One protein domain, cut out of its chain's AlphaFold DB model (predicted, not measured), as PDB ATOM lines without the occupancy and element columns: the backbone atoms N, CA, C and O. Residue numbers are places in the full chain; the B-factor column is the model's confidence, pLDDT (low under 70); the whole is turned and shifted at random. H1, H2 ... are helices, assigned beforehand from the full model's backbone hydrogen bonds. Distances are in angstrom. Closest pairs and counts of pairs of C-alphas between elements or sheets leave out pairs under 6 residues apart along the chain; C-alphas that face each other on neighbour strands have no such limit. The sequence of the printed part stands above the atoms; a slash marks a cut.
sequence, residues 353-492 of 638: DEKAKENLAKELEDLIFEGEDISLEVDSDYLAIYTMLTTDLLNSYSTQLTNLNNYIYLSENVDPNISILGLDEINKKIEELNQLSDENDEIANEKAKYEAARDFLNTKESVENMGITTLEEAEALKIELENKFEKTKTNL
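AT A GLANCE: This is residues 353 to 492 of the 638 residues of the protein "Peptidylprolyl isomerase" of Defluviitoga tunisiensis (UniProt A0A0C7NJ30). Look first for a long rod built on one long helix, H2, with H1 folded back over its first part and H6 packed along it. At the other end of H2, H5 crosses its last part, and the helical hairpin of H4 and H5, with short H3 on H5, lengthens the rod; only its tip, residues 437 to 442, sticks out. You have 140 printed residues with six named helices, H1 to H6 in chain order, and no named strand: the class is all helix. The whole is only just loose, close to extended, with a radius of gyration of the C-alphas of 21.5 A and spans of 69 by 30 by 22 A.

IN THESE COORDINATES: Find C-alpha 380 at (0.417, -0.336, 25.040); from there H2, residues 380 to 413, runs 48.7 A to C-alpha 413 at (-45.222, -8.478, 39.811). Before it stands H1, residues 354 to 368, 20.4 A long. After it come H3, residues 416 to 419, 5.1 A, and H4, residues 422 to 434, 18.6 A. H5, residues 441 to 464, spans 34.3 A, and H6, residues 471 to 492, runs 30.9 A to C-alpha 492 at (-11.649, -5.706, 26.789).

HOW THE PARTS SIT: Begin at H2, a hub that touches three helices, as H5 does. H6 touches H2 at a shallow tilt of 26 degrees, opposite ways; their closest C-alphas, of Leu 394 and Phe 485, are 6.0 A apart. H1 touches residues 382 to 393 of H2 at a steep tilt of 42 degrees, opposite ways, a helical hairpin; the closest C-alphas, of Ala 361 and Tyr 386, are 6.4 A apart. H1 and H6 are near each other. Residues 452 to 463 of H5 touch residues 403 to 413 of H2 at a steep tilt of 48 degrees; the closest C-alphas, of Leu 410 and Phe 456, are 5.4 A apart. H4 and H5 form a hairpin at a shallow tilt of 26 degrees, with the closest C-alphas, of Ile 426 and Tyr 450, 5.9 A apart. H3 touches H5 at the C-alphas of Ser 419 and Ala 453, their closest, 5.1 A apart. In H1, H2, H4 and H6 every O i to N i+4 pair is within hydrogen-bond range, in H5 19 of 20 are, and H3 is too short for such a pair.

THE WHOLE: The two C-alphas farthest apart, of Glu 377 and Leu 436, are 69.3 A apart. The printed part has no cut. The link from H1 to H2, 11 residues, is long; in it residues 369 to 370, paired antiparallel with residues 373 to 374, make a short pairing. The mean pLDDT of the printed part is 93.0, and residues 437 to 439 are under 70.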
ATOM      1  N   ASP A 353     -20.522  12.245  26.297       91.31
ATOM      2  CA  ASP A 353     -21.690  11.417  26.579       91.31
ATOM      3  C   ASP A 353     -21.413   9.941  26.226       91.31
ATOM      4  O   ASP A 353     -20.391   9.596  25.624       91.31
ATOM      5  N   GLU A 354     -22.314   9.040  26.621       91.88
ATOM      6  CA  GLU A 354     -22.145   7.601  26.378       91.88
ATOM      7  C   GLU A 354     -21.943   7.277  24.892       91.88
ATOM      8  O   GLU A 354     -21.080   6.478  24.541       91.88
ATOM      9  N   LYS A 355     -22.672   7.949  23.999       93.56
ATOM     10  CA  LYS A 355     -22.567   7.718  22.556       93.56
ATOM     11  C   LYS A 355     -21.217   8.174  22.002       93.56
ATOM     12  O   LYS A 355     -20.666   7.532  21.108       93.56
ATOM     13  N   ALA A 356     -20.678   9.278  22.501       94.69
ATOM     14  CA  ALA A 356     -19.347   9.745  22.148       94.69
ATOM     15  C   ALA A 356     -18.273   8.766  22.646       94.69
ATOM     16  O   ALA A 356     -17.364   8.436  21.886       94.69
ATOM     17  N   LYS A 357     -18.433   8.217  23.860       95.62
ATOM     18  CA  LYS A 357     -17.569   7.146  24.383       95.62
ATOM     19  C   LYS A 357     -17.633   5.886  23.521       95.62
ATOM     20  O   LYS A 357     -16.591   5.324  23.207       95.62
ATOM     21  N   GLU A 358     -18.822   5.470  23.086       96.50
ATOM     22  CA  GLU A 358     -18.999   4.337  22.165       96.50
ATOM     23  C   GLU A 358     -18.278   4.554  20.828       96.50
ATOM     24  O   GLU A 358     -17.622   3.646  20.315       96.50
ATOM     25  N   ASN A 359     -18.377   5.759  20.260       96.19
ATOM     26  CA  ASN A 359     -17.702   6.090  19.006       96.19
ATOM     27  C   ASN A 359     -16.178   6.092  19.164       96.19
ATOM     28  O   ASN A 359     -15.492   5.516  18.325       96.19
ATOM     29  N   LEU A 360     -15.664   6.686  20.244       96.12
ATOM     30  CA  LEU A 360     -14.232   6.691  20.538       96.12
ATOM     31  C   LEU A 360     -13.710   5.272  20.807       96.12
ATOM     32  O   LEU A 360     -12.641   4.905  20.330       96.12
ATOM     33  N   ALA A 361     -14.482   4.439  21.511       97.00
ATOM     34  CA  ALA A 361     -14.130   3.041  21.730       97.00
ATOM     35  C   ALA A 361     -14.016   2.298  20.399       97.00
ATOM     36  O   ALA A 361     -13.067   1.550  20.208       97.00
ATOM     37  N   LYS A 362     -14.928   2.551  19.456       96.44
ATOM     38  CA  LYS A 362     -14.865   1.974  18.112       96.44
ATOM     39  C   LYS A 362     -13.660   2.469  17.305       96.44
ATOM     40  O   LYS A 362     -13.030   1.671  16.623       96.44
ATOM     41  N   GLU A 363     -13.328   3.754  17.382       95.81
ATOM     42  CA  GLU A 363     -12.122   4.295  16.743       95.81
ATOM     43  C   GLU A 363     -10.851   3.634  17.293       95.81
ATOM     44  O   GLU A 363      -9.967   3.248  16.532       95.81
ATOM     45  N   LEU A 364     -10.787   3.428  18.610       96.56
ATOM     46  CA  LEU A 364      -9.711   2.673  19.245       96.56
ATOM     47  C   LEU A 364      -9.731   1.191  18.845       96.56
ATOM     48  O   LEU A 364      -8.663   0.635  18.620       96.56
ATOM     49  N   GLU A 365     -10.903   0.554  18.705       96.38
ATOM     50  CA  GLU A 365     -11.009  -0.824  18.193       96.38
ATOM     51  C   GLU A 365     -10.356  -0.939  16.805       96.38
ATOM     52  O   GLU A 365      -9.561  -1.850  16.586       96.38
ATOM     53  N   ASP A 366     -10.632   0.006  15.900       94.56
ATOM     54  CA  ASP A 366     -10.073   0.019  14.541       94.56
ATOM     55  C   ASP A 366      -8.539   0.223  14.524       94.56
ATOM     56  O   ASP A 366      -7.874  -0.167  13.564       94.56
ATOM     57  N   LEU A 367      -7.967   0.829  15.575       94.62
ATOM     58  CA  LEU A 367      -6.517   0.994  15.757       94.62
ATOM     59  C   LEU A 367      -5.856  -0.208  16.444       94.62
ATOM     60  O   LEU A 367      -4.688  -0.497  16.189       94.62
ATOM     61  N   ILE A 368      -6.575  -0.865  17.353       96.56
ATOM     62  CA  ILE A 368      -6.049  -1.930  18.213       96.56
ATOM     63  C   ILE A 368      -6.141  -3.295  17.535       96.56
ATOM     64  O   ILE A 368      -5.238  -4.112  17.702       96.56
ATOM     65  N   PHE A 369      -7.218  -3.560  16.794       95.25
ATOM     66  CA  PHE A 369      -7.511  -4.887  16.263       95.25
ATOM     67  C   PHE A 369      -7.267  -4.988  14.753       95.25
ATOM     68  O   PHE A 369      -7.763  -4.192  13.958       95.25
ATOM     69  N   GLU A 370      -6.586  -6.056  14.340       92.06
ATOM     70  CA  GLU A 370      -6.505  -6.509  12.952       92.06
ATOM     71  C   GLU A 370      -7.367  -7.766  12.787       92.06
ATOM     72  O   GLU A 370      -6.918  -8.904  12.929       92.06
ATOM     73  N   GLY A 371      -8.657  -7.567  12.503       88.38
ATOM     74  CA  GLY A 371      -9.627  -8.661  12.510       88.38
ATOM     75  C   GLY A 371     -10.034  -9.026  13.938       88.38
ATOM     76  O   GLY A 371     -10.639  -8.206  14.622       88.38
ATOM     77  N   GLU A 372      -9.764 -10.259  14.372       86.06
ATOM     78  CA  GLU A 372     -10.089 -10.718  15.736       86.06
ATOM     79  C   GLU A 372      -8.910 -10.634  16.716       86.06
ATOM     80  O   GLU A 372      -9.117 -10.820  17.922       86.06
ATOM     81  N   ASP A 373      -7.712 -10.350  16.201       90.25
ATOM     82  CA  ASP A 373      -6.452 -10.327  16.938       90.25
ATOM     83  C   ASP A 373      -5.987  -8.887  17.186       90.25
ATOM     84  O   ASP A 373      -6.333  -7.967  16.443       90.25
ATOM     85  N   ILE A 374      -5.193  -8.689  18.238       91.06
ATOM     86  CA  ILE A 374      -4.554  -7.401  18.529       91.06
ATOM     87  C   ILE A 374      -3.387  -7.203  17.554       91.06
ATOM     88  O   ILE A 374      -2.593  -8.121  17.337       91.06
ATOM     89  N   SER A 375      -3.287  -6.013  16.958       90.38
ATOM     90  CA  SER A 375      -2.189  -5.665  16.054       90.38
ATOM     91  C   SER A 375      -0.850  -5.728  16.788       90.38
ATOM     92  O   SER A 375      -0.692  -5.170  17.870       90.38
ATOM     93  N   LEU A 376       0.151  -6.360  16.173       83.38
ATOM     94  CA  LEU A 376       1.494  -6.491  16.754       83.38
ATOM     95  C   LEU A 376       2.242  -5.154  16.877       83.38
ATOM     96  O   LEU A 376       3.253  -5.083  17.573       83.38
ATOM     97  N   GLU A 377       1.790  -4.119  16.166       85.38
ATOM     98  CA  GLU A 377       2.416  -2.794  16.155       85.38
ATOM     99  C   GLU A 377       1.733  -1.807  17.114       85.38
ATOM    100  O   GLU A 377       2.185  -0.665  17.235       85.38
ATOM    101  N   VAL A 378       0.655  -2.216  17.797       90.94
ATOM    102  CA  VAL A 378      -0.086  -1.309  18.674       90.94
ATOM    103  C   VAL A 378       0.711  -0.992  19.936       90.94
ATOM    104  O   VAL A 378       1.252  -1.859  20.618       90.94
ATOM    105  N   ASP A 379       0.772   0.294  20.255       93.19
ATOM    106  CA  ASP A 379       1.396   0.774  21.478       93.19
ATOM    107  C   ASP A 379       0.504   0.472  22.695       93.19
ATOM    108  O   ASP A 379      -0.711   0.697  22.655       93.19
ATOM    109  N   SER A 380       1.109   0.005  23.790       94.19
ATOM    110  CA  SER A 380       0.417  -0.336  25.040       94.19
ATOM    111  C   SER A 380      -0.414   0.813  25.612       94.19
ATOM    112  O   SER A 380      -1.400   0.570  26.303       94.19
ATOM    113  N   ASP A 381      -0.060   2.064  25.310       95.69
ATOM    114  CA  ASP A 381      -0.834   3.218  25.760       95.69
ATOM    115  C   ASP A 381      -2.241   3.241  25.140       95.69
ATOM    116  O   ASP A 381      -3.200   3.607  25.814       95.69
ATOM    117  N   TYR A 382      -2.407   2.812  23.880       97.31
ATOM    118  CA  TYR A 382      -3.741   2.714  23.268       97.31
ATOM    119  C   TYR A 382      -4.574   1.607  23.908       97.31
ATOM    120  O   TYR A 382      -5.770   1.794  24.127       97.31
ATOM    121  N   LEU A 383      -3.936   0.489  24.261       97.69
ATOM    122  CA  LEU A 383      -4.572  -0.588  25.017       97.69
ATOM    123  C   LEU A 383      -5.056  -0.081  26.381       97.69
ATOM    124  O   LEU A 383      -6.208  -0.305  26.747       97.69
ATOM    125  N   ALA A 384      -4.216   0.671  27.097       97.44
ATOM    126  CA  ALA A 384      -4.559   1.268  28.382       97.44
ATOM    127  C   ALA A 384      -5.732   2.260  28.266       97.44
ATOM    128  O   ALA A 384      -6.701   2.165  29.021       97.44
ATOM    129  N   ILE A 385      -5.688   3.166  27.282       97.81
ATOM    130  CA  ILE A 385      -6.757   4.136  26.996       97.81
ATOM    131  C   ILE A 385      -8.076   3.414  26.695       97.81
ATOM    132  O   ILE A 385      -9.111   3.738  27.283       97.81
ATOM    133  N   TYR A 386      -8.042   2.396  25.832       98.06
ATOM    134  CA  TYR A 386      -9.207   1.576  25.517       98.06
ATOM    135  C   TYR A 386      -9.749   0.859  26.752       98.06
ATOM    136  O   TYR A 386     -10.960   0.865  26.982       98.06
ATOM    137  N   THR A 387      -8.877   0.299  27.595       98.12
ATOM    138  CA  THR A 387      -9.266  -0.311  28.869       98.12
ATOM    139  C   THR A 387      -9.979   0.680  29.781       98.12
ATOM    140  O   THR A 387     -11.035   0.345  30.319       98.12
ATOM    141  N   MET A 388      -9.467   1.902  29.935       95.81
ATOM    142  CA  MET A 388     -10.093   2.921  30.785       95.81
ATOM    143  C   MET A 388     -11.479   3.314  30.266       95.81
ATOM    144  O   MET A 388     -12.442   3.334  31.033       95.81
ATOM    145  N   LEU A 389     -11.589   3.565  28.960       97.06
ATOM    146  CA  LEU A 389     -12.835   3.955  28.305       97.06
ATOM    147  C   LEU A 389     -13.902   2.855  28.367       97.06
ATOM    148  O   LEU A 389     -15.054   3.105  28.714       97.06
ATOM    149  N   THR A 390     -13.529   1.621  28.033       97.81
ATOM    150  CA  THR A 390     -14.483   0.507  27.967       97.81
ATOM    151  C   THR A 390     -14.874  -0.022  29.335       97.81
ATOM    152  O   THR A 390     -16.007  -0.464  29.501       97.81
ATOM    153  N   THR A 391     -14.005   0.089  30.344       97.19
ATOM    154  CA  THR A 391     -14.389  -0.183  31.737       97.19
ATOM    155  C   THR A 391     -15.504   0.764  32.192       97.19
ATOM    156  O   THR A 391     -16.470   0.325  32.814       97.19
ATOM    157  N   ASP A 392     -15.411   2.049  31.843       95.44
ATOM    158  CA  ASP A 392     -16.454   3.035  32.141       95.44
ATOM    159  C   ASP A 392     -17.770   2.741  31.396       95.44
ATOM    160  O   ASP A 392     -18.838   2.725  32.011       95.44
ATOM    161  N   LEU A 393     -17.697   2.390  30.105       97.19
ATOM    162  CA  LEU A 393     -18.867   1.948  29.332       97.19
ATOM    163  C   LEU A 393     -19.536   0.712  29.948       97.19
ATOM    164  O   LEU A 393     -20.752   0.697  30.116       97.19
ATOM    165  N   LEU A 394     -18.762  -0.305  30.339       98.19
ATOM    166  CA  LEU A 394     -19.299  -1.514  30.972       98.19
ATOM    167  C   LEU A 394     -20.006  -1.207  32.295       98.19
ATOM    168  O   LEU A 394     -21.058  -1.788  32.566       98.19
ATOM    169  N   ASN A 395     -19.478  -0.277  33.094       96.31
ATOM    170  CA  ASN A 395     -20.143   0.182  34.314       96.31
ATOM    171  C   ASN A 395     -21.466   0.899  34.005       96.31
ATOM    172  O   ASN A 395     -22.468   0.656  34.688       96.31
ATOM    173  N   SER A 396     -21.493   1.737  32.962       95.12
ATOM    174  CA  SER A 396     -22.721   2.403  32.515       95.12
ATOM    175  C   SER A 396     -23.770   1.389  32.057       95.12
ATOM    176  O   SER A 396     -24.878   1.354  32.596       95.12
ATOM    177  N   TYR A 397     -23.403   0.482  31.147       97.50
ATOM    178  CA  TYR A 397     -24.287  -0.576  30.657       97.50
ATOM    179  C   TYR A 397     -24.799  -1.464  31.788       97.50
ATOM    180  O   TYR A 397     -25.989  -1.753  31.844       97.50
ATOM    181  N   SER A 398     -23.930  -1.862  32.723       97.00
ATOM    182  CA  SER A 398     -24.328  -2.671  33.875       97.00
ATOM    183  C   SER A 398     -25.355  -1.947  34.744       97.00
ATOM    184  O   SER A 398     -26.352  -2.555  35.126       97.00
ATOM    185  N   THR A 399     -25.163  -0.650  35.000       95.00
ATOM    186  CA  THR A 399     -26.112   0.171  35.766       95.00
ATOM    187  C   THR A 399     -27.466   0.253  35.059       95.00
ATOM    188  O   THR A 399     -28.510   0.039  35.680       95.00
ATOM    189  N   GLN A 400     -27.462   0.505  33.748       95.00
ATOM    190  CA  GLN A 400     -28.684   0.548  32.944       95.00
ATOM    191  C   GLN A 400     -29.402  -0.808  32.926       95.00
ATOM    192  O   GLN A 400     -30.610  -0.870  33.149       95.00
ATOM    193  N   LEU A 401     -28.662  -1.905  32.747       96.69
ATOM    194  CA  LEU A 401     -29.200  -3.264  32.783       96.69
ATOM    195  C   LEU A 401     -29.811  -3.604  34.143       96.69
ATOM    196  O   LEU A 401     -30.875  -4.217  34.184       96.69
ATOM    197  N   THR A 402     -29.194  -3.201  35.256       95.12
ATOM    198  CA  THR A 402     -29.785  -3.374  36.591       95.12
ATOM    199  C   THR A 402     -31.116  -2.633  36.705       95.12
ATOM    200  O   THR A 402     -32.100  -3.225  37.147       95.12
ATOM    201  N   ASN A 403     -31.181  -1.379  36.251       92.62
ATOM    202  CA  ASN A 403     -32.416  -0.592  36.282       92.62
ATOM    203  C   ASN A 403     -33.516  -1.215  35.412       92.62
ATOM    204  O   ASN A 403     -34.647  -1.364  35.875       92.62
ATOM    205  N   LEU A 404     -33.180  -1.639  34.191       95.12
ATOM    206  CA  LEU A 404     -34.116  -2.291  33.274       95.12
ATOM    207  C   LEU A 404     -34.601  -3.636  33.819       95.12
ATOM    208  O   LEU A 404     -35.799  -3.896  33.804       95.12
ATOM    209  N   ASN A 405     -33.705  -4.472  34.348       94.75
ATOM    210  CA  ASN A 405     -34.077  -5.758  34.937       94.75
ATOM    211  C   ASN A 405     -35.021  -5.586  36.129       94.75
ATOM    212  O   ASN A 405     -36.016  -6.302  36.220       94.75
ATOM    213  N   ASN A 406     -34.742  -4.617  37.006       92.75
ATOM    214  CA  ASN A 406     -35.612  -4.310  38.135       92.75
ATOM    215  C   ASN A 406     -36.975  -3.795  37.663       92.75
ATOM    216  O   ASN A 406     -37.998  -4.281  38.136       92.75
ATOM    217  N   TYR A 407     -37.002  -2.863  36.706       93.94
ATOM    218  CA  TYR A 407     -38.246  -2.329  36.151       93.94
ATOM    219  C   TYR A 407     -39.098  -3.419  35.490       93.94
ATOM    220  O   TYR A 407     -40.280  -3.531  35.805       93.94
ATOM    221  N   ILE A 408     -38.501  -4.254  34.630       94.06
ATOM    222  CA  ILE A 408     -39.184  -5.369  33.958       94.06
ATOM    223  C   ILE A 408     -39.764  -6.320  35.008       94.06
ATOM    224  O   ILE A 408     -40.973  -6.547  35.023       94.06
ATOM    225  N   TYR A 409     -38.937  -6.791  35.946       92.88
ATOM    226  CA  TYR A 409     -39.375  -7.699  37.005       92.88
ATOM    227  C   TYR A 409     -40.520  -7.109  37.838       92.88
ATOM    228  O   TYR A 409     -41.538  -7.763  38.058       92.88
ATOM    229  N   LEU A 410     -40.394  -5.860  38.286       92.25
ATOM    230  CA  LEU A 410     -41.414  -5.215  39.109       92.25
ATOM    231  C   LEU A 410     -42.696  -4.942  38.316       92.25
ATOM    232  O   LEU A 410     -43.782  -5.113  38.863       92.25
ATOM    233  N   SER A 411     -42.598  -4.597  37.029       89.75
ATOM    234  CA  SER A 411     -43.764  -4.356  36.170       89.75
ATOM    235  C   SER A 411     -44.665  -5.589  36.019       89.75
ATOM    236  O   SER A 411     -45.881  -5.448  35.902       89.75
ATOM    237  N   GLU A 412     -44.086  -6.791  36.081       88.50
ATOM    238  CA  GLU A 412     -44.815  -8.061  36.002       88.50
ATOM    239  C   GLU A 412     -45.433  -8.491  37.341       88.50
ATOM    240  O   GLU A 412     -46.378  -9.281  37.360       88.50
ATOM    241  N   ASN A 413     -44.902  -7.991  38.464       87.06
ATOM    242  CA  ASN A 413     -45.222  -8.478  39.811       87.06
ATOM    243  C   ASN A 413     -45.943  -7.447  40.700       87.06
ATOM    244  O   ASN A 413     -46.463  -7.810  41.757       87.06
ATOM    245  N   VAL A 414     -45.988  -6.175  40.302       92.44
ATOM    246  CA  VAL A 414     -46.630  -5.105  41.076       92.44
ATOM    247  C   VAL A 414     -48.157  -5.192  41.009       92.44
ATOM    248  O   VAL A 414     -48.732  -5.440  39.950       92.44
ATOM    249  N   ASP A 415     -48.843  -4.940  42.131       92.81
ATOM    250  CA  ASP A 415     -50.302  -4.782  42.134       92.81
ATOM    251  C   ASP A 415     -50.681  -3.462  41.434       92.81
ATOM    252  O   ASP A 415     -50.361  -2.376  41.948       92.81
ATOM    253  N   PRO A 416     -51.402  -3.506  40.296       89.56
ATOM    254  CA  PRO A 416     -51.767  -2.301  39.564       89.56
ATOM    255  C   PRO A 416     -52.592  -1.325  40.407       89.56
ATOM    256  O   PRO A 416     -52.442  -0.115  40.260       89.56
ATOM    257  N   ASN A 417     -53.421  -1.828  41.326       93.31
ATOM    258  CA  ASN A 417     -54.275  -0.987  42.163       93.31
ATOM    259  C   ASN A 417     -53.471  -0.192  43.194       93.31
ATOM    260  O   ASN A 417     -53.892   0.898  43.571       93.31
ATOM    261  N   ILE A 418     -52.323  -0.717  43.630       93.75
ATOM    262  CA  ILE A 418     -51.425  -0.032  44.564       93.75
ATOM    263  C   ILE A 418     -50.530   0.948  43.804       93.75
ATOM    264  O   ILE A 418     -50.371   2.088  44.229       93.75
ATOM    265  N   SER A 419     -49.998   0.549  42.643       89.62
ATOM    266  CA  SER A 419     -49.087   1.395  41.851       89.62
ATOM    267  C   SER A 419     -49.699   2.733  41.400       89.62
ATOM    268  O   SER A 419     -48.975   3.706  41.202       89.62
ATOM    269  N   ILE A 420     -51.030   2.816  41.279       93.00
ATOM    270  CA  ILE A 420     -51.754   4.035  40.875       93.00
ATOM    271  C   ILE A 420     -51.856   5.066  42.019       93.00
ATOM    272  O   ILE A 420     -52.091   6.242  41.748       93.00
ATOM    273  N   LEU A 421     -51.655   4.660  43.279       91.69
ATOM    274  CA  LEU A 421     -51.788   5.535  44.456       91.69
ATOM    275  C   LEU A 421     -50.698   6.626  44.525       91.69
ATOM    276  O   LEU A 421     -50.871   7.647  45.184       91.69
ATOM    277  N   GLY A 422     -49.585   6.441  43.807       91.38
ATOM    278  CA  GLY A 422     -48.435   7.346  43.838       91.38
ATOM    279  C   GLY A 422     -47.563   7.176  45.089       91.38
ATOM    280  O   GLY A 422     -47.964   6.562  46.079       91.38
ATOM    281  N   LEU A 423     -46.336   7.712  45.041       92.94
ATOM    282  CA  LEU A 423     -45.310   7.473  46.068       92.94
ATOM    283  C   LEU A 423     -45.727   7.939  47.469       92.94
ATOM    284  O   LEU A 423     -45.488   7.220  48.437       92.94
ATOM    285  N   ASP A 424     -46.375   9.099  47.588       94.88
ATOM    286  CA  ASP A 424     -46.767   9.657  48.889       94.88
ATOM    287  C   ASP A 424     -47.772   8.762  49.628       94.88
ATOM    288  O   ASP A 424     -47.617   8.482  50.819       94.88
ATOM    289  N   GLU A 425     -48.799   8.278  48.924       95.81
ATOM    290  CA  GLU A 425     -49.831   7.423  49.517       95.81
ATOM    291  C   GLU A 425     -49.284   6.026  49.838       95.81
ATOM    292  O   GLU A 425     -49.580   5.479  50.905       95.81
ATOM    293  N   ILE A 426     -48.419   5.484  48.974       96.00
ATOM    294  CA  ILE A 426     -47.726   4.213  49.211       96.00
ATOM    295  C   ILE A 426     -46.814   4.306  50.442       96.00
ATOM    296  O   ILE A 426     -46.896   3.454  51.326       96.00
ATOM    297  N   ASN A 427     -45.987   5.350  50.549       95.50
ATOM    298  CA  ASN A 427     -45.073   5.535  51.680       95.50
ATOM    299  C   ASN A 427     -45.831   5.685  53.000       95.50
ATOM    300  O   ASN A 427     -45.466   5.059  53.996       95.50
ATOM    301  N   LYS A 428     -46.936   6.437  52.991       96.44
ATOM    302  CA  LYS A 428     -47.821   6.544  54.152       96.44
ATOM    303  C   LYS A 428     -48.384   5.180  54.565       96.44
ATOM    304  O   LYS A 428     -48.437   4.873  55.752       96.44
ATOM    305  N   LYS A 429     -48.790   4.344  53.604       95.38
ATOM    306  CA  LYS A 429     -49.290   2.991  53.887       95.38
ATOM    307  C   LYS A 429     -48.215   2.072  54.457       95.38
ATOM    308  O   LYS A 429     -48.504   1.333  55.393       95.38
ATOM    309  N   ILE A 430     -46.983   2.155  53.960       93.88
ATOM    310  CA  ILE A 430     -45.841   1.423  54.527       93.88
ATOM    311  C   ILE A 430     -45.598   1.851  55.981       93.88
ATOM    312  O   ILE A 430     -45.406   0.998  56.844       93.88
ATOM    313  N   GLU A 431     -45.649   3.153  56.277       94.31
ATOM    314  CA  GLU A 431     -45.486   3.666  57.642       94.31
ATOM    315  C   GLU A 431     -46.602   3.180  58.581       94.31
ATOM    316  O   GLU A 431     -46.314   2.723  59.686       94.31
ATOM    317  N   GLU A 432     -47.861   3.207  58.131       93.75
ATOM    318  CA  GLU A 432     -48.999   2.651  58.878       93.75
ATOM    319  C   GLU A 432     -48.808   1.151  59.172       93.75
ATOM    320  O   GLU A 432     -49.087   0.705  60.285       93.75
ATOM    321  N   LEU A 433     -48.304   0.374  58.205       91.75
ATOM    322  CA  LEU A 433     -48.051  -1.062  58.365       91.75
ATOM    323  C   LEU A 433     -46.862  -1.351  59.296       91.75
ATOM    324  O   LEU A 433     -46.940  -2.293  60.076       91.75
ATOM    325  N   ASN A 434     -45.814  -0.519  59.286       88.88
ATOM    326  CA  ASN A 434     -44.663  -0.632  60.198       88.88
ATOM    327  C   ASN A 434     -45.030  -0.412  61.674       88.88
ATOM    328  O   ASN A 434     -44.305  -0.843  62.566       88.88
ATOM    329  N   GLN A 435     -46.131   0.293  61.948       89.25
ATOM    330  CA  GLN A 435     -46.622   0.497  63.315       89.25
ATOM    331  C   GLN A 435     -47.378  -0.724  63.858       89.25
ATOM    332  O   GLN A 435     -47.703  -0.772  65.048       89.25
ATOM    333  N   LEU A 436     -47.676  -1.706  63.006       83.88
ATOM    334  CA  LEU A 436     -48.319  -2.956  63.385       83.88
ATOM    335  C   LEU A 436     -47.247  -4.044  63.586       83.88
ATOM    336  O   LEU A 436     -46.239  -4.064  62.897       83.88
ATOM    337  N   SER A 437     -47.452  -4.936  64.561       65.50
ATOM    338  CA  SER A 437     -46.459  -5.938  65.002       65.50
ATOM    339  C   SER A 437     -45.900  -6.806  63.859       65.50
ATOM    340  O   SER A 437     -46.680  -7.457  63.163       65.50
ATOM    341  N   ASP A 438     -44.567  -6.904  63.763       63.03
ATOM    342  CA  ASP A 438     -43.810  -7.659  62.739       63.03
ATOM    343  C   ASP A 438     -44.051  -9.188  62.749       63.03
ATOM    344  O   ASP A 438     -43.655  -9.889  61.823       63.03
ATOM    345  N   GLU A 439     -44.716  -9.734  63.772       69.00
ATOM    346  CA  GLU A 439     -44.982 -11.180  63.911       69.00
ATOM    347  C   GLU A 439     -46.223 -11.679  63.138       69.00
ATOM    348  O   GLU A 439     -46.592 -12.849  63.254       69.00
ATOM    349  N   ASN A 440     -46.911 -10.816  62.377       80.81
ATOM    350  CA  ASN A 440     -48.082 -11.208  61.589       80.81
ATOM    351  C   ASN A 440     -47.745 -11.334  60.096       80.81
ATOM    352  O   ASN A 440     -47.632 -10.327  59.392       80.81
ATOM    353  N   ASP A 441     -47.690 -12.575  59.604       84.00
ATOM    354  CA  ASP A 441     -47.445 -12.907  58.195       84.00
ATOM    355  C   ASP A 441     -48.377 -12.160  57.223       84.00
ATOM    356  O   ASP A 441     -47.979 -11.830  56.110       84.00
ATOM    357  N   GLU A 442     -49.620 -11.854  57.609       87.75
ATOM    358  CA  GLU A 442     -50.563 -11.117  56.757       87.75
ATOM    359  C   GLU A 442     -50.150  -9.647  56.577       87.75
ATOM    360  O   GLU A 442     -50.233  -9.109  55.474       87.75
ATOM    361  N   ILE A 443     -49.640  -9.019  57.640       87.19
ATOM    362  CA  ILE A 443     -49.169  -7.628  57.627       87.19
ATOM    363  C   ILE A 443     -47.859  -7.532  56.850       87.19
ATOM    364  O   ILE A 443     -47.710  -6.634  56.023       87.19
ATOM    365  N   ALA A 444     -46.948  -8.487  57.057       87.81
ATOM    366  CA  ALA A 444     -45.709  -8.583  56.294       87.81
ATOM    367  C   ALA A 444     -45.985  -8.760  54.789       87.81
ATOM    368  O   ALA A 444     -45.411  -8.049  53.964       87.81
ATOM    369  N   ASN A 445     -46.921  -9.646  54.429       89.69
ATOM    370  CA  ASN A 445     -47.321  -9.862  53.039       89.69
ATOM    371  C   ASN A 445     -47.992  -8.631  52.418       89.69
ATOM    372  O   ASN A 445     -47.754  -8.334  51.250       89.69
ATOM    373  N   GLU A 446     -48.833  -7.914  53.166       92.06
ATOM    374  CA  GLU A 446     -49.459  -6.687  52.669       92.06
ATOM    375  C   GLU A 446     -48.419  -5.578  52.475       92.06
ATOM    376  O   GLU A 446     -48.380  -4.953  51.416       92.06
ATOM    377  N   LYS A 447     -47.514  -5.388  53.443       91.88
ATOM    378  CA  LYS A 447     -46.407  -4.427  53.359       91.88
ATOM    379  C   LYS A 447     -45.523  -4.679  52.143       91.88
ATOM    380  O   LYS A 447     -45.247  -3.732  51.407       91.88
ATOM    381  N   ALA A 448     -45.166  -5.936  51.877       91.88
ATOM    382  CA  ALA A 448     -44.349  -6.305  50.724       91.88
ATOM    383  C   ALA A 448     -44.958  -5.840  49.385       91.88
ATOM    384  O   ALA A 448     -44.222  -5.459  48.478       91.88
ATOM    385  N   LYS A 449     -46.295  -5.795  49.254       93.88
ATOM    386  CA  LYS A 449     -46.957  -5.278  48.040       93.88
ATOM    387  C   LYS A 449     -46.769  -3.771  47.868       93.88
ATOM    388  O   LYS A 449     -46.546  -3.310  46.750       93.88
ATOM    389  N   TYR A 450     -46.861  -3.003  48.956       94.81
ATOM    390  CA  TYR A 450     -46.624  -1.558  48.924       94.81
ATOM    391  C   TYR A 450     -45.144  -1.239  48.699       94.81
ATOM    392  O   TYR A 450     -44.836  -0.329  47.933       94.81
ATOM    393  N   GLU A 451     -44.230  -2.006  49.295       93.38
ATOM    394  CA  GLU A 451     -42.791  -1.877  49.038       93.38
ATOM    395  C   GLU A 451     -42.461  -2.172  47.570       93.38
ATOM    396  O   GLU A 451     -41.828  -1.344  46.920       93.38
ATOM    397  N   ALA A 452     -42.995  -3.258  47.002       92.88
ATOM    398  CA  ALA A 452     -42.839  -3.561  45.579       92.88
ATOM    399  C   ALA A 452     -43.408  -2.454  44.673       92.88
ATOM    400  O   ALA A 452     -42.797  -2.106  43.664       92.88
ATOM    401  N   ALA A 453     -44.553  -1.858  45.028       94.56
ATOM    402  CA  ALA A 453     -45.135  -0.750  44.271       94.56
ATOM    403  C   ALA A 453     -44.310   0.541  44.362       94.56
ATOM    404  O   ALA A 453     -44.148   1.234  43.358       94.56
ATOM    405  N   ARG A 454     -43.751   0.853  45.535       94.38
ATOM    406  CA  ARG A 454     -42.813   1.968  45.711       94.38
ATOM    407  C   ARG A 454     -41.570   1.764  44.850       94.38
ATOM    408  O   ARG A 454     -41.172   2.666  44.116       94.38
ATOM    409  N   ASP A 455     -40.982   0.576  44.922       92.88
ATOM    410  CA  ASP A 455     -39.765   0.244  44.192       92.88
ATOM    411  C   ASP A 455     -40.028   0.250  42.672       92.88
ATOM    412  O   ASP A 455     -39.198   0.737  41.899       92.88
ATOM    413  N   PHE A 456     -41.219  -0.181  42.231       93.75
ATOM    414  CA  PHE A 456     -41.659  -0.069  40.837       93.75
ATOM    415  C   PHE A 456     -41.723   1.388  40.372       93.75
ATOM    416  O   PHE A 456     -41.198   1.713  39.313       93.75
ATOM    417  N   LEU A 457     -42.335   2.285  41.151       91.50
ATOM    418  CA  LEU A 457     -42.439   3.698  40.774       91.50
ATOM    419  C   LEU A 457     -41.066   4.386  40.703       91.50
ATOM    420  O   LEU A 457     -40.805   5.113  39.748       91.50
ATOM    421  N   ASN A 458     -40.170   4.100  41.652       90.94
ATOM    422  CA  ASN A 458     -38.806   4.641  41.652       90.94
ATOM    423  C   ASN A 458     -37.982   4.145  40.446       90.94
ATOM    424  O   ASN A 458     -37.254   4.908  39.805       90.94
ATOM    425  N   THR A 459     -38.090   2.855  40.117       90.12
ATOM    426  CA  THR A 459     -37.392   2.280  38.953       90.12
ATOM    427  C   THR A 459     -37.995   2.756  37.637       90.12
ATOM    428  O   THR A 459     -37.254   3.038  36.698       90.12
ATOM    429  N   LYS A 460     -39.319   2.929  37.579       90.69
ATOM    430  CA  LYS A 460     -40.023   3.490  36.425       90.69
ATOM    431  C   LYS A 460     -39.538   4.898  36.085       90.69
ATOM    432  O   LYS A 460     -39.226   5.134  34.927       90.69
ATOM    433  N   GLU A 461     -39.401   5.793  37.062       89.12
ATOM    434  CA  GLU A 461     -38.854   7.142  36.831       89.12
ATOM    435  C   GLU A 461     -37.441   7.081  36.222       89.12
ATOM    436  O   GLU A 461     -37.120   7.796  35.271       89.12
ATOM    437  N   SER A 462     -36.601   6.172  36.723       88.56
ATOM    438  CA  SER A 462     -35.238   5.978  36.210       88.56
ATOM    439  C   SER A 462     -35.220   5.510  34.750       88.56
ATOM    440  O   SER A 462     -34.379   5.957  33.974       88.56
ATOM    441  N   VAL A 463     -36.152   4.633  34.370       92.06
ATOM    442  CA  VAL A 463     -36.314   4.127  32.998       92.06
ATOM    443  C   VAL A 463     -36.955   5.180  32.081       92.06
ATOM    444  O   VAL A 463     -36.512   5.357  30.948       92.06
ATOM    445  N   GLU A 464     -37.913   5.967  32.572       91.69
ATOM    446  CA  GLU A 464     -38.508   7.090  31.828       91.69
ATOM    447  C   GLU A 464     -37.473   8.173  31.493       91.69
ATOM    448  O   GLU A 464     -37.492   8.724  30.390       91.69
ATOM    449  N   ASN A 465     -36.505   8.417  32.381       89.19
ATOM    450  CA  ASN A 465     -35.372   9.312  32.115       89.19
ATOM    451  C   ASN A 465     -34.458   8.821  30.975       89.19
ATOM    452  O   ASN A 465     -33.743   9.623  30.378       89.19
ATOM    453  N   MET A 466     -34.510   7.530  30.628       87.94
ATOM    454  CA  MET A 466     -33.843   6.960  29.449       87.94
ATOM    455  C   MET A 466     -34.681   7.108  28.167       87.94
ATOM    456  O   MET A 466     -34.277   6.644  27.104       87.94
ATOM    457  N   GLY A 467     -35.855   7.744  28.244       90.44
ATOM    458  CA  GLY A 467     -36.795   7.884  27.130       90.44
ATOM    459  C   GLY A 467     -37.668   6.651  26.892       90.44
ATOM    460  O   GLY A 467     -38.293   6.551  25.839       90.44
ATOM    461  N   ILE A 468     -37.712   5.720  27.846       93.25
ATOM    462  CA  ILE A 468     -38.449   4.460  27.744       93.25
ATOM    463  C   ILE A 468     -39.796   4.603  28.451       93.25
ATOM    464  O   ILE A 468     -39.860   4.910  29.637       93.25
ATOM    465  N   THR A 469     -40.888   4.370  27.724       89.38
ATOM    466  CA  THR A 469     -42.258   4.588  28.226       89.38
ATOM    467  C   THR A 469     -43.094   3.315  28.279       89.38
ATOM    468  O   THR A 469     -44.170   3.293  28.881       89.38
ATOM    469  N   THR A 470     -42.606   2.239  27.665       91.31
ATOM    470  CA  THR A 470     -43.300   0.955  27.582       91.31
ATOM    471  C   THR A 470     -42.401  -0.200  28.007       91.31
ATOM    472  O   THR A 470     -41.174  -0.110  27.977       91.31
ATOM    473  N   LEU A 471     -43.023  -1.314  28.403       91.38
ATOM    474  CA  LEU A 471     -42.298  -2.543  28.721       91.38
ATOM    475  C   LEU A 471     -41.575  -3.113  27.488       91.38
ATOM    476  O   LEU A 471     -40.437  -3.546  27.603       91.38
ATOM    477  N   GLU A 472     -42.195  -3.035  26.307       94.81
ATOM    478  CA  GLU A 472     -41.600  -3.493  25.040       94.81
ATOM    479  C   GLU A 472     -40.323  -2.709  24.690       94.81
ATOM    480  O   GLU A 472     -39.317  -3.298  24.300       94.81
ATOM    481  N   GLU A 473     -40.327  -1.387  24.888       95.81
ATOM    482  CA  GLU A 473     -39.131  -0.550  24.721       95.81
ATOM    483  C   GLU A 473     -38.031  -0.916  25.733       95.81
ATOM    484  O   GLU A 473     -36.857  -0.984  25.362       95.81
ATOM    485  N   ALA A 474     -38.396  -1.197  26.991       95.56
ATOM    486  CA  ALA A 474     -37.446  -1.604  28.029       95.56
ATOM    487  C   ALA A 474     -36.790  -2.959  27.714       95.56
ATOM    488  O   ALA A 474     -35.574  -3.107  27.849       95.56
ATOM    489  N   GLU A 475     -37.576  -3.941  27.265       96.44
ATOM    490  CA  GLU A 475     -37.081  -5.256  26.845       96.44
ATOM    491  C   GLU A 475     -36.164  -5.157  25.619       96.44
ATOM    492  O   GLU A 475     -35.106  -5.789  25.585       96.44
ATOM    493  N   ALA A 476     -36.526  -4.331  24.633       97.12
ATOM    494  CA  ALA A 476     -35.706  -4.109  23.446       97.12
ATOM    495  C   ALA A 476     -34.352  -3.465  23.795       97.12
ATOM    496  O   ALA A 476     -33.310  -3.951  23.347       97.12
ATOM    497  N   LEU A 477     -34.354  -2.419  24.632       96.19
ATOM    498  CA  LEU A 477     -33.125  -1.755  25.076       96.19
ATOM    499  C   LEU A 477     -32.252  -2.686  25.925       96.19
ATOM    500  O   LEU A 477     -31.034  -2.695  25.766       96.19
ATOM    501  N   LYS A 478     -32.858  -3.510  26.788       97.44
ATOM    502  CA  LYS A 478     -32.130  -4.525  27.557       97.44
ATOM    503  C   LYS A 478     -31.343  -5.455  26.631       97.44
ATOM    504  O   LYS A 478     -30.150  -5.635  26.845       97.44
ATOM    505  N   ILE A 479     -31.980  -6.001  25.593       98.00
ATOM    506  CA  ILE A 479     -31.314  -6.899  24.634       98.00
ATOM    507  C   ILE A 479     -30.179  -6.170  23.899       98.00
ATOM    508  O   ILE A 479     -29.109  -6.740  23.678       98.00
ATOM    509  N   GLU A 480     -30.382  -4.910  23.508       97.38
ATOM    510  CA  GLU A 480     -29.324  -4.101  22.894       97.38
ATOM    511  C   GLU A 480     -28.121  -3.936  23.838       97.38
ATOM    512  O   GLU A 480     -26.986  -4.205  23.439       97.38
ATOM    513  N   LEU A 481     -28.366  -3.547  25.090       97.38
ATOM    514  CA  LEU A 481     -27.329  -3.331  26.098       97.38
ATOM    515  C   LEU A 481     -26.606  -4.623  26.487       97.38
ATOM    516  O   LEU A 481     -25.393  -4.588  26.656       97.38
ATOM    517  N   GLU A 482     -27.298  -5.761  26.577       98.50
ATOM    518  CA  GLU A 482     -26.669  -7.072  26.805       98.50
ATOM    519  C   GLU A 482     -25.680  -7.407  25.680       98.50
ATOM    520  O   GLU A 482     -24.544  -7.806  25.943       98.50
ATOM    521  N   ASN A 483     -26.065  -7.171  24.421       98.25
ATOM    522  CA  ASN A 483     -25.180  -7.391  23.276       98.25
ATOM    523  C   ASN A 483     -23.975  -6.441  23.281       98.25
ATOM    524  O   ASN A 483     -22.852  -6.871  23.004       98.25
ATOM    525  N   LYS A 484     -24.189  -5.154  23.596       98.00
ATOM    526  CA  LYS A 484     -23.099  -4.177  23.741       98.00
ATOM    527  C   LYS A 484     -22.146  -4.587  24.861       98.00
ATOM    528  O   LYS A 484     -20.944  -4.665  24.630       98.00
ATOM    529  N   PHE A 485     -22.685  -4.916  26.034       98.44
ATOM    530  CA  PHE A 485     -21.920  -5.334  27.203       98.44
ATOM    531  C   PHE A 485     -21.048  -6.553  26.898       98.44
ATOM    532  O   PHE A 485     -19.839  -6.502  27.117       98.44
ATOM    533  N   GLU A 486     -21.614  -7.620  26.327       98.00
ATOM    534  CA  GLU A 486     -20.845  -8.831  26.023       98.00
ATOM    535  C   GLU A 486     -19.787  -8.600  24.936       98.00
ATOM    536  O   GLU A 486     -18.660  -9.092  25.065       98.00
ATOM    537  N   LYS A 487     -20.085  -7.798  23.901       96.75
ATOM    538  CA  LYS A 487     -19.090  -7.429  22.880       96.75
ATOM    539  C   LYS A 487     -17.930  -6.648  23.505       96.75
ATOM    540  O   LYS A 487     -16.769  -7.030  23.338       96.75
ATOM    541  N   THR A 488     -18.232  -5.574  24.234       98.00
ATOM    542  CA  THR A 488     -17.226  -4.709  24.860       98.00
ATOM    543  C   THR A 488     -16.393  -5.484  25.874       98.00
ATOM    544  O   THR A 488     -15.168  -5.393  25.847       98.00
ATOM    545  N   LYS A 489     -17.028  -6.313  26.712       98.00
ATOM    546  CA  LYS A 489     -16.348  -7.179  27.679       98.00
ATOM    547  C   LYS A 489     -15.414  -8.168  26.991       98.00
ATOM    548  O   LYS A 489     -14.280  -8.321  27.424       98.00
ATOM    549  N   THR A 490     -15.851  -8.808  25.907       96.88
ATOM    550  CA  THR A 490     -15.019  -9.756  25.147       96.88
ATOM    551  C   THR A 490     -13.763  -9.081  24.599       96.88
ATOM    552  O   THR A 490     -12.655  -9.587  24.793       96.88
ATOM    553  N   ASN A 491     -13.916  -7.920  23.959       97.56
ATOM    554  CA  ASN A 491     -12.786  -7.165  23.418       97.56
ATOM    555  C   ASN A 491     -11.860  -6.653  24.530       97.56
ATOM    556  O   ASN A 491     -10.642  -6.772  24.417       97.56
ATOM    557  N   LEU A 492     -12.422  -6.144  25.630       98.19
ATOM    558  CA  LEU A 492     -11.649  -5.706  26.789       98.19
ATOM    559  C   LEU A 492     -10.843  -6.854  27.405       98.19
ATOM    560  O   LEU A 492      -9.667  -6.677  27.700       98.19
TER     561      LEU A 492